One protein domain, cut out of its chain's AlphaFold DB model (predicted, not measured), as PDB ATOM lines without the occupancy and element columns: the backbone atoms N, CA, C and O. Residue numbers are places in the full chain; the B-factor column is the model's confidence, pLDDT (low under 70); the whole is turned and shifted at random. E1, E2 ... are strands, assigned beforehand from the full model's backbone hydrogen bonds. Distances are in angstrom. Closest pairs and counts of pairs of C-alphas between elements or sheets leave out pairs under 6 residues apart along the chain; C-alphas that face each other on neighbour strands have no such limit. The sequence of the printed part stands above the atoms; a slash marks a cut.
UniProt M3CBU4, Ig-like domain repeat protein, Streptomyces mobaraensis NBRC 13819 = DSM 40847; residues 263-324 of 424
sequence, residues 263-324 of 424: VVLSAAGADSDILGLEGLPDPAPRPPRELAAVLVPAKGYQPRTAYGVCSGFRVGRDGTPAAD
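Overview. This is residues 263 to 324 of the 424 residues of the protein "Ig-like domain repeat protein" of Streptomyces mobaraensis NBRC 13819 = DSM 40847 (UniProt M3CBU4). Three small antiparallel sheets, E1 with E3, E2 with E5, and E4, E6 and E7, are set round a common middle like the corners of a triangle, with few contacts from sheet to sheet. E4 runs on into E5 at 15 degrees and joins two of the corners, while a long unnamed stretch, residues 278 to 289, leads from E2 to E3. The 62 printed residues hold seven named strands, E1 to E7, and no named helix; the class is all strand, with under half of the residues, 27, in named elements. The whole is compact and rounded, with a radius of gyration of the C-alphas of 11.0 A and spans of 29 by 22 by 21 A.

Arrangement. Start with E1, residues 263 to 266, antiparallel to E3, residues 290 to 295, at 160 degrees, with N 265 and O 291 2.8 A apart. E2, residues 274 to 277, is antiparallel to E5, residues 303 to 305, with N 304 and O 276 2.8 A apart. The closest C-alphas of E2 and E3 are Ile 274 and Leu 291, 6.5 A. In the third sheet, E6, residues 313 to 315, is the inner strand between E4, residues 298 to 301, and E7, residues 321 to 323; look at N 313 and O 301, 2.8 A, and N 314 and O 322, 2.8 A. E6 and E7 form a hairpin.

Along the chain. Find C-alpha 263 at (217.336, 158.236, 235.808), where E1 begins; it runs 9.9 A. E3, the longest strand, covers 15.2 A, and E2 8.4 A. E7 ends at C-alpha 323, (205.096, 158.844, 239.809).

Size, cuts and confidence. The C-alphas farthest apart, Tyr 307 and Asp 318, are 31.3 A apart. The printed part has no cut, and the link E2 to E3 is long. Confidence is under 70 at residues 267 to 272, 282 to 289, 306 to 308 and 324.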
ATOM      1  N   VAL A 263     218.188 158.419 234.639       77.62
ATOM      2  CA  VAL A 263     217.336 158.236 235.808       77.62
ATOM      3  C   VAL A 263     218.036 157.274 236.758       77.62
ATOM      4  O   VAL A 263     218.616 156.274 236.331       77.62
ATOM      5  N   VAL A 264     217.965 157.581 238.053       76.81
ATOM      6  CA  VAL A 264     218.385 156.680 239.126       76.81
ATOM      7  C   VAL A 264     217.157 156.350 239.959       76.81
ATOM      8  O   VAL A 264     216.519 157.242 240.518       76.81
ATOM      9  N   LEU A 265     216.827 155.067 240.035       73.81
ATOM     10  CA  LEU A 265     215.824 154.541 240.948       73.81
ATOM     11  C   LEU A 265     216.539 153.921 242.143       73.81
ATOM     12  O   LEU A 265     217.471 153.140 241.964       73.81
ATOM     13  N   SER A 266     216.093 154.256 243.352       74.31
ATOM     14  CA  SER A 266     216.660 153.725 244.590       74.31
ATOM     15  C   SER A 266     215.599 152.981 245.389       74.31
ATOM     16  O   SER A 266     214.537 153.518 245.697       74.31
ATOM     17  N   ALA A 267     215.927 151.748 245.755       67.75
ATOM     18  CA  ALA A 267     215.206 150.901 246.692       67.75
ATOM     19  C   ALA A 267     215.892 150.869 248.068       67.75
ATOM     20  O   ALA A 267     215.702 149.939 248.845       67.75
ATOM     21  N   ALA A 268     216.701 151.881 248.407       68.50
ATOM     22  CA  ALA A 268     217.395 151.940 249.696       68.50
ATOM     23  C   ALA A 268     216.440 151.797 250.898       68.50
ATOM     24  O   ALA A 268     216.793 151.123 251.865       68.50
ATOM     25  N   GLY A 269     215.237 152.373 250.804       59.69
ATOM     26  CA  GLY A 269     214.178 152.265 251.813       59.69
ATOM     27  C   GLY A 269     213.161 151.142 251.577       59.69
ATOM     28  O   GLY A 269     212.194 151.062 252.327       59.69
ATOM     29  N   ALA A 270     213.343 150.313 250.546       64.62
ATOM     30  CA  ALA A 270     212.459 149.190 250.258       64.62
ATOM     31  C   ALA A 270     212.970 147.891 250.903       64.62
ATOM     32  O   ALA A 270     214.148 147.739 251.244       64.62
ATOM     33  N   ASP A 271     212.055 146.942 251.059       66.62
ATOM     34  CA  ASP A 271     212.291 145.575 251.524       66.62
ATOM     35  C   ASP A 271     212.847 144.653 250.422       66.62
ATOM     36  O   ASP A 271     213.325 143.558 250.716       66.62
ATOM     37  N   SER A 272     212.830 145.107 249.166       65.00
ATOM     38  CA  SER A 272     213.269 144.353 247.993       65.00
ATOM     39  C   SER A 272     214.190 145.156 247.077       65.00
ATOM     40  O   SER A 272     214.147 146.385 247.036       65.00
ATOM     41  N   ASP A 273     214.992 144.428 246.308       73.75
ATOM     42  CA  ASP A 273     215.934 144.955 245.328       73.75
ATOM     43  C   ASP A 273     215.242 145.286 243.992       73.75
ATOM     44  O   ASP A 273     214.288 144.618 243.577       73.75
ATOM     45  N   ILE A 274     215.750 146.302 243.281       74.44
ATOM     46  CA  ILE A 274     215.277 146.642 241.928       74.44
ATOM     47  C   ILE A 274     215.992 145.745 240.919       74.44
ATOM     48  O   ILE A 274     217.182 145.910 240.645       74.44
ATOM     49  N   LEU A 275     215.233 144.840 240.306       75.19
ATOM     50  CA  LEU A 275     215.722 143.923 239.279       75.19
ATOM     51  C   LEU A 275     215.825 144.594 237.910       75.19
ATOM     52  O   LEU A 275     216.789 144.356 237.194       75.19
ATOM     53  N   GLY A 276     214.936 145.532 237.577       79.12
ATOM     54  CA  GLY A 276     214.942 146.188 236.267       79.12
ATOM     55  C   GLY A 276     213.695 147.019 236.005       79.12
ATOM     56  O   GLY A 276     212.979 147.385 236.938       79.12
ATOM     57  N   LEU A 277     213.432 147.292 234.728       83.62
ATOM     58  CA  LEU A 277     212.180 147.876 234.252       83.62
ATOM     59  C   LEU A 277     211.436 146.841 233.400       83.62
ATOM     60  O   LEU A 277     212.044 146.122 232.611       83.62
ATOM     61  N   GLU A 278     210.122 146.739 233.562       80.00
ATOM     62  CA  GLU A 278     209.293 145.818 232.791       80.00
ATOM     63  C   GLU A 278     209.366 146.108 231.293       80.00
ATOM     64  O   GLU A 278     209.305 147.257 230.857       80.00
ATOM     65  N   GLY A 279     209.529 145.043 230.500       73.31
ATOM     66  CA  GLY A 279     209.626 145.140 229.046       73.31
ATOM     67  C   GLY A 279     210.934 145.750 228.533       73.31
ATOM     68  O   GLY A 279     211.079 145.908 227.322       73.31
ATOM     69  N   LEU A 280     211.884 146.067 229.418       78.75
ATOM     70  CA  LEU A 280     213.191 146.613 229.068       78.75
ATOM     71  C   LEU A 280     214.314 145.627 229.422       78.75
ATOM     72  O   LEU A 280     214.160 144.835 230.352       78.75
ATOM     73  N   PRO A 281     215.448 145.655 228.696       73.38
ATOM     74  CA  PRO A 281     216.609 144.843 229.042       73.38
ATOM     75  C   PRO A 281     217.136 145.201 230.435       73.38
ATOM     76  O   PRO A 281     217.175 146.377 230.799       73.38
ATOM     77  N   ASP A 282     217.598 144.207 231.193       67.06
ATOM     78  CA  ASP A 282     218.229 144.447 232.489       67.06
ATOM     79  C   ASP A 282     219.640 145.031 232.300       67.06
ATOM     80  O   ASP A 282     220.501 144.366 231.718       67.06
ATOM     81  N   PRO A 283     219.947 146.238 232.813       59.09
ATOM     82  CA  PRO A 283     221.329 146.707 232.838       59.09
ATOM     83  C   PRO A 283     222.209 145.819 233.734       59.09
ATOM     84  O   PRO A 283     221.768 145.389 234.807       59.09
ATOM     85  N   ALA A 284     223.440 145.573 233.263       52.94
ATOM     86  CA  ALA A 284     224.497 144.738 233.858       52.94
ATOM     87  C   ALA A 284     224.989 145.257 235.245       52.94
ATOM     88  O   ALA A 284     224.492 146.277 235.716       52.94
ATOM     89  N   PRO A 285     225.887 144.531 235.955       48.94
ATOM     90  CA  PRO A 285     225.773 144.237 237.390       48.94
ATOM     91  C   PRO A 285     225.703 145.477 238.293       48.94
ATOM     92  O   PRO A 285     226.461 146.432 238.130       48.94
ATOM     93  N   ARG A 286     224.806 145.428 239.286       58.75
ATOM     94  CA  ARG A 286     224.407 146.581 240.107       58.75
ATOM     95  C   ARG A 286     224.753 146.388 241.584       58.75
ATOM     96  O   ARG A 286     224.781 145.252 242.061       58.75
ATOM     97  N   PRO A 287     224.927 147.472 242.358       56.16
ATOM     98  CA  PRO A 287     224.623 147.404 243.781       56.16
ATOM     99  C   PRO A 287     223.138 147.011 243.954       56.16
ATOM    100  O   PRO A 287     222.300 147.551 243.237       56.16
ATOM    101  N   PRO A 288     222.783 146.124 244.902       57.41
ATOM    102  CA  PRO A 288     221.467 145.465 244.965       57.41
ATOM    103  C   PRO A 288     220.246 146.410 244.962       57.41
ATOM    104  O   PRO A 288     219.159 146.027 244.550       57.41
ATOM    105  N   ARG A 289     220.415 147.682 245.345       66.31
ATOM    106  CA  ARG A 289     219.305 148.615 245.591       66.31
ATOM    107  C   ARG A 289     219.208 149.819 244.659       66.31
ATOM    108  O   ARG A 289     218.333 150.647 244.883       66.31
ATOM    109  N   GLU A 290     220.062 149.957 243.648       71.12
ATOM    110  CA  GLU A 290     219.982 151.097 242.721       71.12
ATOM    111  C   GLU A 290     219.948 150.643 241.264       71.12
ATOM    112  O   GLU A 290     220.717 149.780 240.842       71.12
ATOM    113  N   LEU A 291     219.055 151.257 240.487       74.62
ATOM    114  CA  LEU A 291     218.975 151.090 239.046       74.62
ATOM    115  C   LEU A 291     219.252 152.425 238.360       74.62
ATOM    116  O   LEU A 291     218.464 153.362 238.471       74.62
ATOM    117  N   ALA A 292     220.355 152.472 237.620       75.75
ATOM    118  CA  ALA A 292     220.688 153.563 236.721       75.75
ATOM    119  C   ALA A 292     220.322 153.189 235.281       75.75
ATOM    120  O   ALA A 292     220.705 152.121 234.800       75.75
ATOM    121  N   ALA A 293     219.602 154.069 234.590       80.38
ATOM    122  CA  ALA A 293     219.248 153.883 233.186       80.38
ATOM    123  C   ALA A 293     219.130 155.226 232.463       80.38
ATOM    124  O   ALA A 293     218.717 156.216 233.058       80.38
ATOM    125  N   VAL A 294     219.449 155.259 231.172       85.62
ATOM    126  CA  VAL A 294     219.160 156.387 230.282       85.62
ATOM    127  C   VAL A 294     217.899 156.063 229.488       85.62
ATOM    128  O   VAL A 294     217.898 155.138 228.675       85.62
ATOM    129  N   LEU A 295     216.827 156.801 229.768       90.75
ATOM    130  CA  LEU A 295     215.470 156.557 229.289       90.75
ATOM    131  C   LEU A 295     214.972 157.742 228.466       90.75
ATOM    132  O   LEU A 295     215.204 158.893 228.827       90.75
ATOM    133  N   VAL A 296     214.250 157.498 227.380       95.88
ATOM    134  CA  VAL A 296     213.550 158.590 226.686       95.88
ATOM    135  C   VAL A 296     212.407 159.163 227.543       95.88
ATOM    136  O   VAL A 296     211.912 158.489 228.445       95.88
ATOM    137  N   PRO A 297     211.941 160.395 227.281       95.69
ATOM    138  CA  PRO A 297     210.673 160.853 227.834       95.69
ATOM    139  C   PRO A 297     209.552 159.905 227.426       95.69
ATOM    140  O   PRO A 297     209.375 159.638 226.240       95.69
ATOM    141  N   ALA A 298     208.823 159.377 228.400       93.12
ATOM    142  CA  ALA A 298     207.701 158.468 228.195       93.12
ATOM    143  C   ALA A 298     206.891 158.331 229.488       93.12
ATOM    144  O   ALA A 298     207.320 158.754 230.568       93.12
ATOM    145  N   LYS A 299     205.719 157.704 229.375       89.25
ATOM    146  CA  LYS A 299     204.852 157.316 230.495       89.25
ATOM    147  C   LYS A 299     204.745 155.795 230.560       89.25
ATOM    148  O   LYS A 299     204.811 155.140 229.523       89.25
ATOM    149  N   GLY A 300     204.549 155.254 231.761       81.31
ATOM    150  CA  GLY A 300     204.367 153.814 231.961       81.31
ATOM    151  C   GLY A 300     205.646 152.997 232.164       81.31
ATOM    152  O   GLY A 300     205.593 151.779 232.032       81.31
ATOM    153  N   TYR A 301     206.783 153.609 232.519       86.38
ATOM    154  CA  TYR A 301     207.939 152.828 232.968       86.38
ATOM    155  C   TYR A 301     207.616 152.132 234.285       86.38
ATOM    156  O   TYR A 301     207.198 152.785 235.236       86.38
ATOM    157  N   GLN A 302     207.837 150.826 234.365       83.62
ATOM    158  CA  GLN A 302     207.414 150.021 235.506       83.62
ATOM    159  C   GLN A 302     208.612 149.321 236.153       83.62
ATOM    160  O   GLN A 302     209.169 148.400 235.559       83.62
ATOM    161  N   PRO A 303     209.052 149.742 237.351       80.94
ATOM    162  CA  PRO A 303     210.121 149.057 238.066       80.94
ATOM    163  C   PRO A 303     209.712 147.635 238.441       80.94
ATOM    164  O   PRO A 303     208.560 147.377 238.784       80.94
ATOM    165  N   ARG A 304     210.669 146.714 238.402       79.75
ATOM    166  CA  ARG A 304     210.485 145.314 238.779       79.75
ATOM    167  C   ARG A 304     211.353 144.956 239.968       79.75
ATOM    168  O   ARG A 304     212.520 145.341 240.019       79.75
ATOM    169  N   THR A 305     210.803 144.151 240.863       73.19
ATOM    170  CA  THR A 305     211.498 143.522 241.990       73.19
ATOM    171  C   THR A 305     211.321 142.004 241.926       73.19
ATOM    172  O   THR A 305     210.625 141.482 241.049       73.19
ATOM    173  N   ALA A 306     211.922 141.270 242.865       68.44
ATOM    174  CA  ALA A 306     211.710 139.824 242.990       68.44
ATOM    175  C   ALA A 306     210.247 139.447 243.300       68.44
ATOM    176  O   ALA A 306     209.844 138.310 243.064       68.44
ATOM    177  N   TYR A 307     209.450 140.396 243.800       66.38
ATOM    178  CA  TYR A 307     208.063 140.179 244.219       66.38
ATOM    179  C   TYR A 307     207.025 140.671 243.201       66.38
ATOM    180  O   TYR A 307     205.827 140.526 243.436       66.38
ATOM    181  N   GLY A 308     207.459 141.242 242.073       67.62
ATOM    182  CA  GLY A 308     206.568 141.684 241.002       67.62
ATOM    183  C   GLY A 308     206.901 143.071 240.463       67.62
ATOM    184  O   GLY A 308     208.045 143.521 240.496       67.62
ATOM    185  N   VAL A 309     205.882 143.730 239.920       71.38
ATOM    186  CA  VAL A 309     205.984 145.032 239.253       71.38
ATOM    187  C   VAL A 309     205.478 146.126 240.193       71.38
ATOM    188  O   VAL A 309     204.412 145.990 240.791       71.38
ATOM    189  N   CYS A 310     206.238 147.209 240.325       71.25
ATOM    190  CA  CYS A 310     205.886 148.384 241.114       71.25
ATOM    191  C   CYS A 310     204.965 149.344 240.343       71.25
ATOM    192  O   CYS A 310     204.791 149.243 239.130       71.25
ATOM    193  N   SER A 311     204.418 150.342 241.046       70.38
ATOM    194  CA  SER A 311     203.737 151.470 240.404       70.38
ATOM    195  C   SER A 311     204.625 152.127 239.348       70.38
ATOM    196  O   SER A 311     205.821 152.335 239.567       70.38
ATOM    197  N   GLY A 312     204.020 152.461 238.208       75.81
ATOM    198  CA  GLY A 312     204.734 153.093 237.112       75.81
ATOM    199  C   GLY A 312     205.225 154.507 237.437       75.81
ATOM    200  O   GLY A 312     204.721 155.186 238.336       75.81
ATOM    201  N   PHE A 313     206.196 154.969 236.662       82.56
ATOM    202  CA  PHE A 313     206.645 156.352 236.625       82.56
ATOM    203  C   PHE A 313     206.734 156.845 235.180       82.56
ATOM    204  O   PHE A 313     206.733 156.078 234.214       82.56
ATOM    205  N   ARG A 314     206.814 158.162 235.042       86.69
ATOM    206  CA  ARG A 314     207.067 158.850 233.780       86.69
ATOM    207  C   ARG A 314     208.373 159.620 233.853       86.69
ATOM    208  O   ARG A 314     208.763 160.069 234.930       86.69
ATOM    209  N   VAL A 315     208.983 159.837 232.697       89.56
ATOM    210  CA  VAL A 315     210.085 160.784 232.504       89.56
ATOM    211  C   VAL A 315     209.551 161.928 231.650       89.56
ATOM    212  O   VAL A 315     209.099 161.701 230.529       89.56
ATOM    213  N   GLY A 316     209.544 163.149 232.190       88.25
ATOM    214  CA  GLY A 316     209.142 164.344 231.445       88.25
ATOM    215  C   GLY A 316     210.159 164.740 230.368       88.25
ATOM    216  O   GLY A 316     211.308 164.302 230.387       88.25
ATOM    217  N   ARG A 317     209.767 165.624 229.440       91.62
ATOM    218  CA  ARG A 317     210.687 166.196 228.427       91.62
ATOM    219  C   ARG A 317     211.768 167.111 229.020       91.62
ATOM    220  O   ARG A 317     212.719 167.476 228.334       91.62
ATOM    221  N   ASP A 318     211.628 167.493 230.283       85.00
ATOM    222  CA  ASP A 318     212.643 168.168 231.095       85.00
ATOM    223  C   ASP A 318     213.583 167.188 231.823       85.00
ATOM    224  O   ASP A 318     214.546 167.617 232.457       85.00
ATOM    225  N   GLY A 319     213.322 165.883 231.714       79.94
ATOM    226  CA  GLY A 319     214.052 164.821 232.392       79.94
ATOM    227  C   GLY A 319     213.604 164.569 233.826       79.94
ATOM    228  O   GLY A 319     214.213 163.743 234.502       79.94
ATOM    229  N   THR A 320     212.557 165.242 234.314       80.44
ATOM    230  CA  THR A 320     212.068 165.037 235.678       80.44
ATOM    231  C   THR A 320     211.289 163.718 235.773       80.44
ATOM    232  O   THR A 320     210.276 163.553 235.082       80.44
ATOM    233  N   PRO A 321     211.720 162.766 236.627       77.94
ATOM    234  CA  PRO A 321     210.934 161.579 236.915       77.94
ATOM    235  C   PRO A 321     209.758 161.947 237.828       77.94
ATOM    236  O   PRO A 321     209.904 162.721 238.773       77.94
ATOM    237  N   ALA A 322     208.585 161.378 237.569       76.31
ATOM    238  CA  ALA A 322     207.413 161.544 238.426       76.31
ATOM    239  C   ALA A 322     206.619 160.241 238.507       76.31
ATOM    240  O   ALA A 322     206.533 159.512 237.520       76.31
ATOM    241  N   ALA A 323     206.012 159.969 239.664       73.75
ATOM    242  CA  ALA A 323     205.096 158.844 239.809       73.75
ATOM    243  C   ALA A 323     203.948 158.952 238.790       73.75
ATOM    244  O   ALA A 323     203.419 160.041 238.555       73.75
ATOM    245  N   ASP A 324     203.579 157.826 238.187       69.19
ATOM    246  CA  ASP A 324     202.516 157.737 237.192       69.19
ATOM    247  C   ASP A 324     201.347 156.911 237.758       69.19
ATOM    248  O   ASP A 324     201.363 155.676 237.695       69.19
TER     249      ASP A 324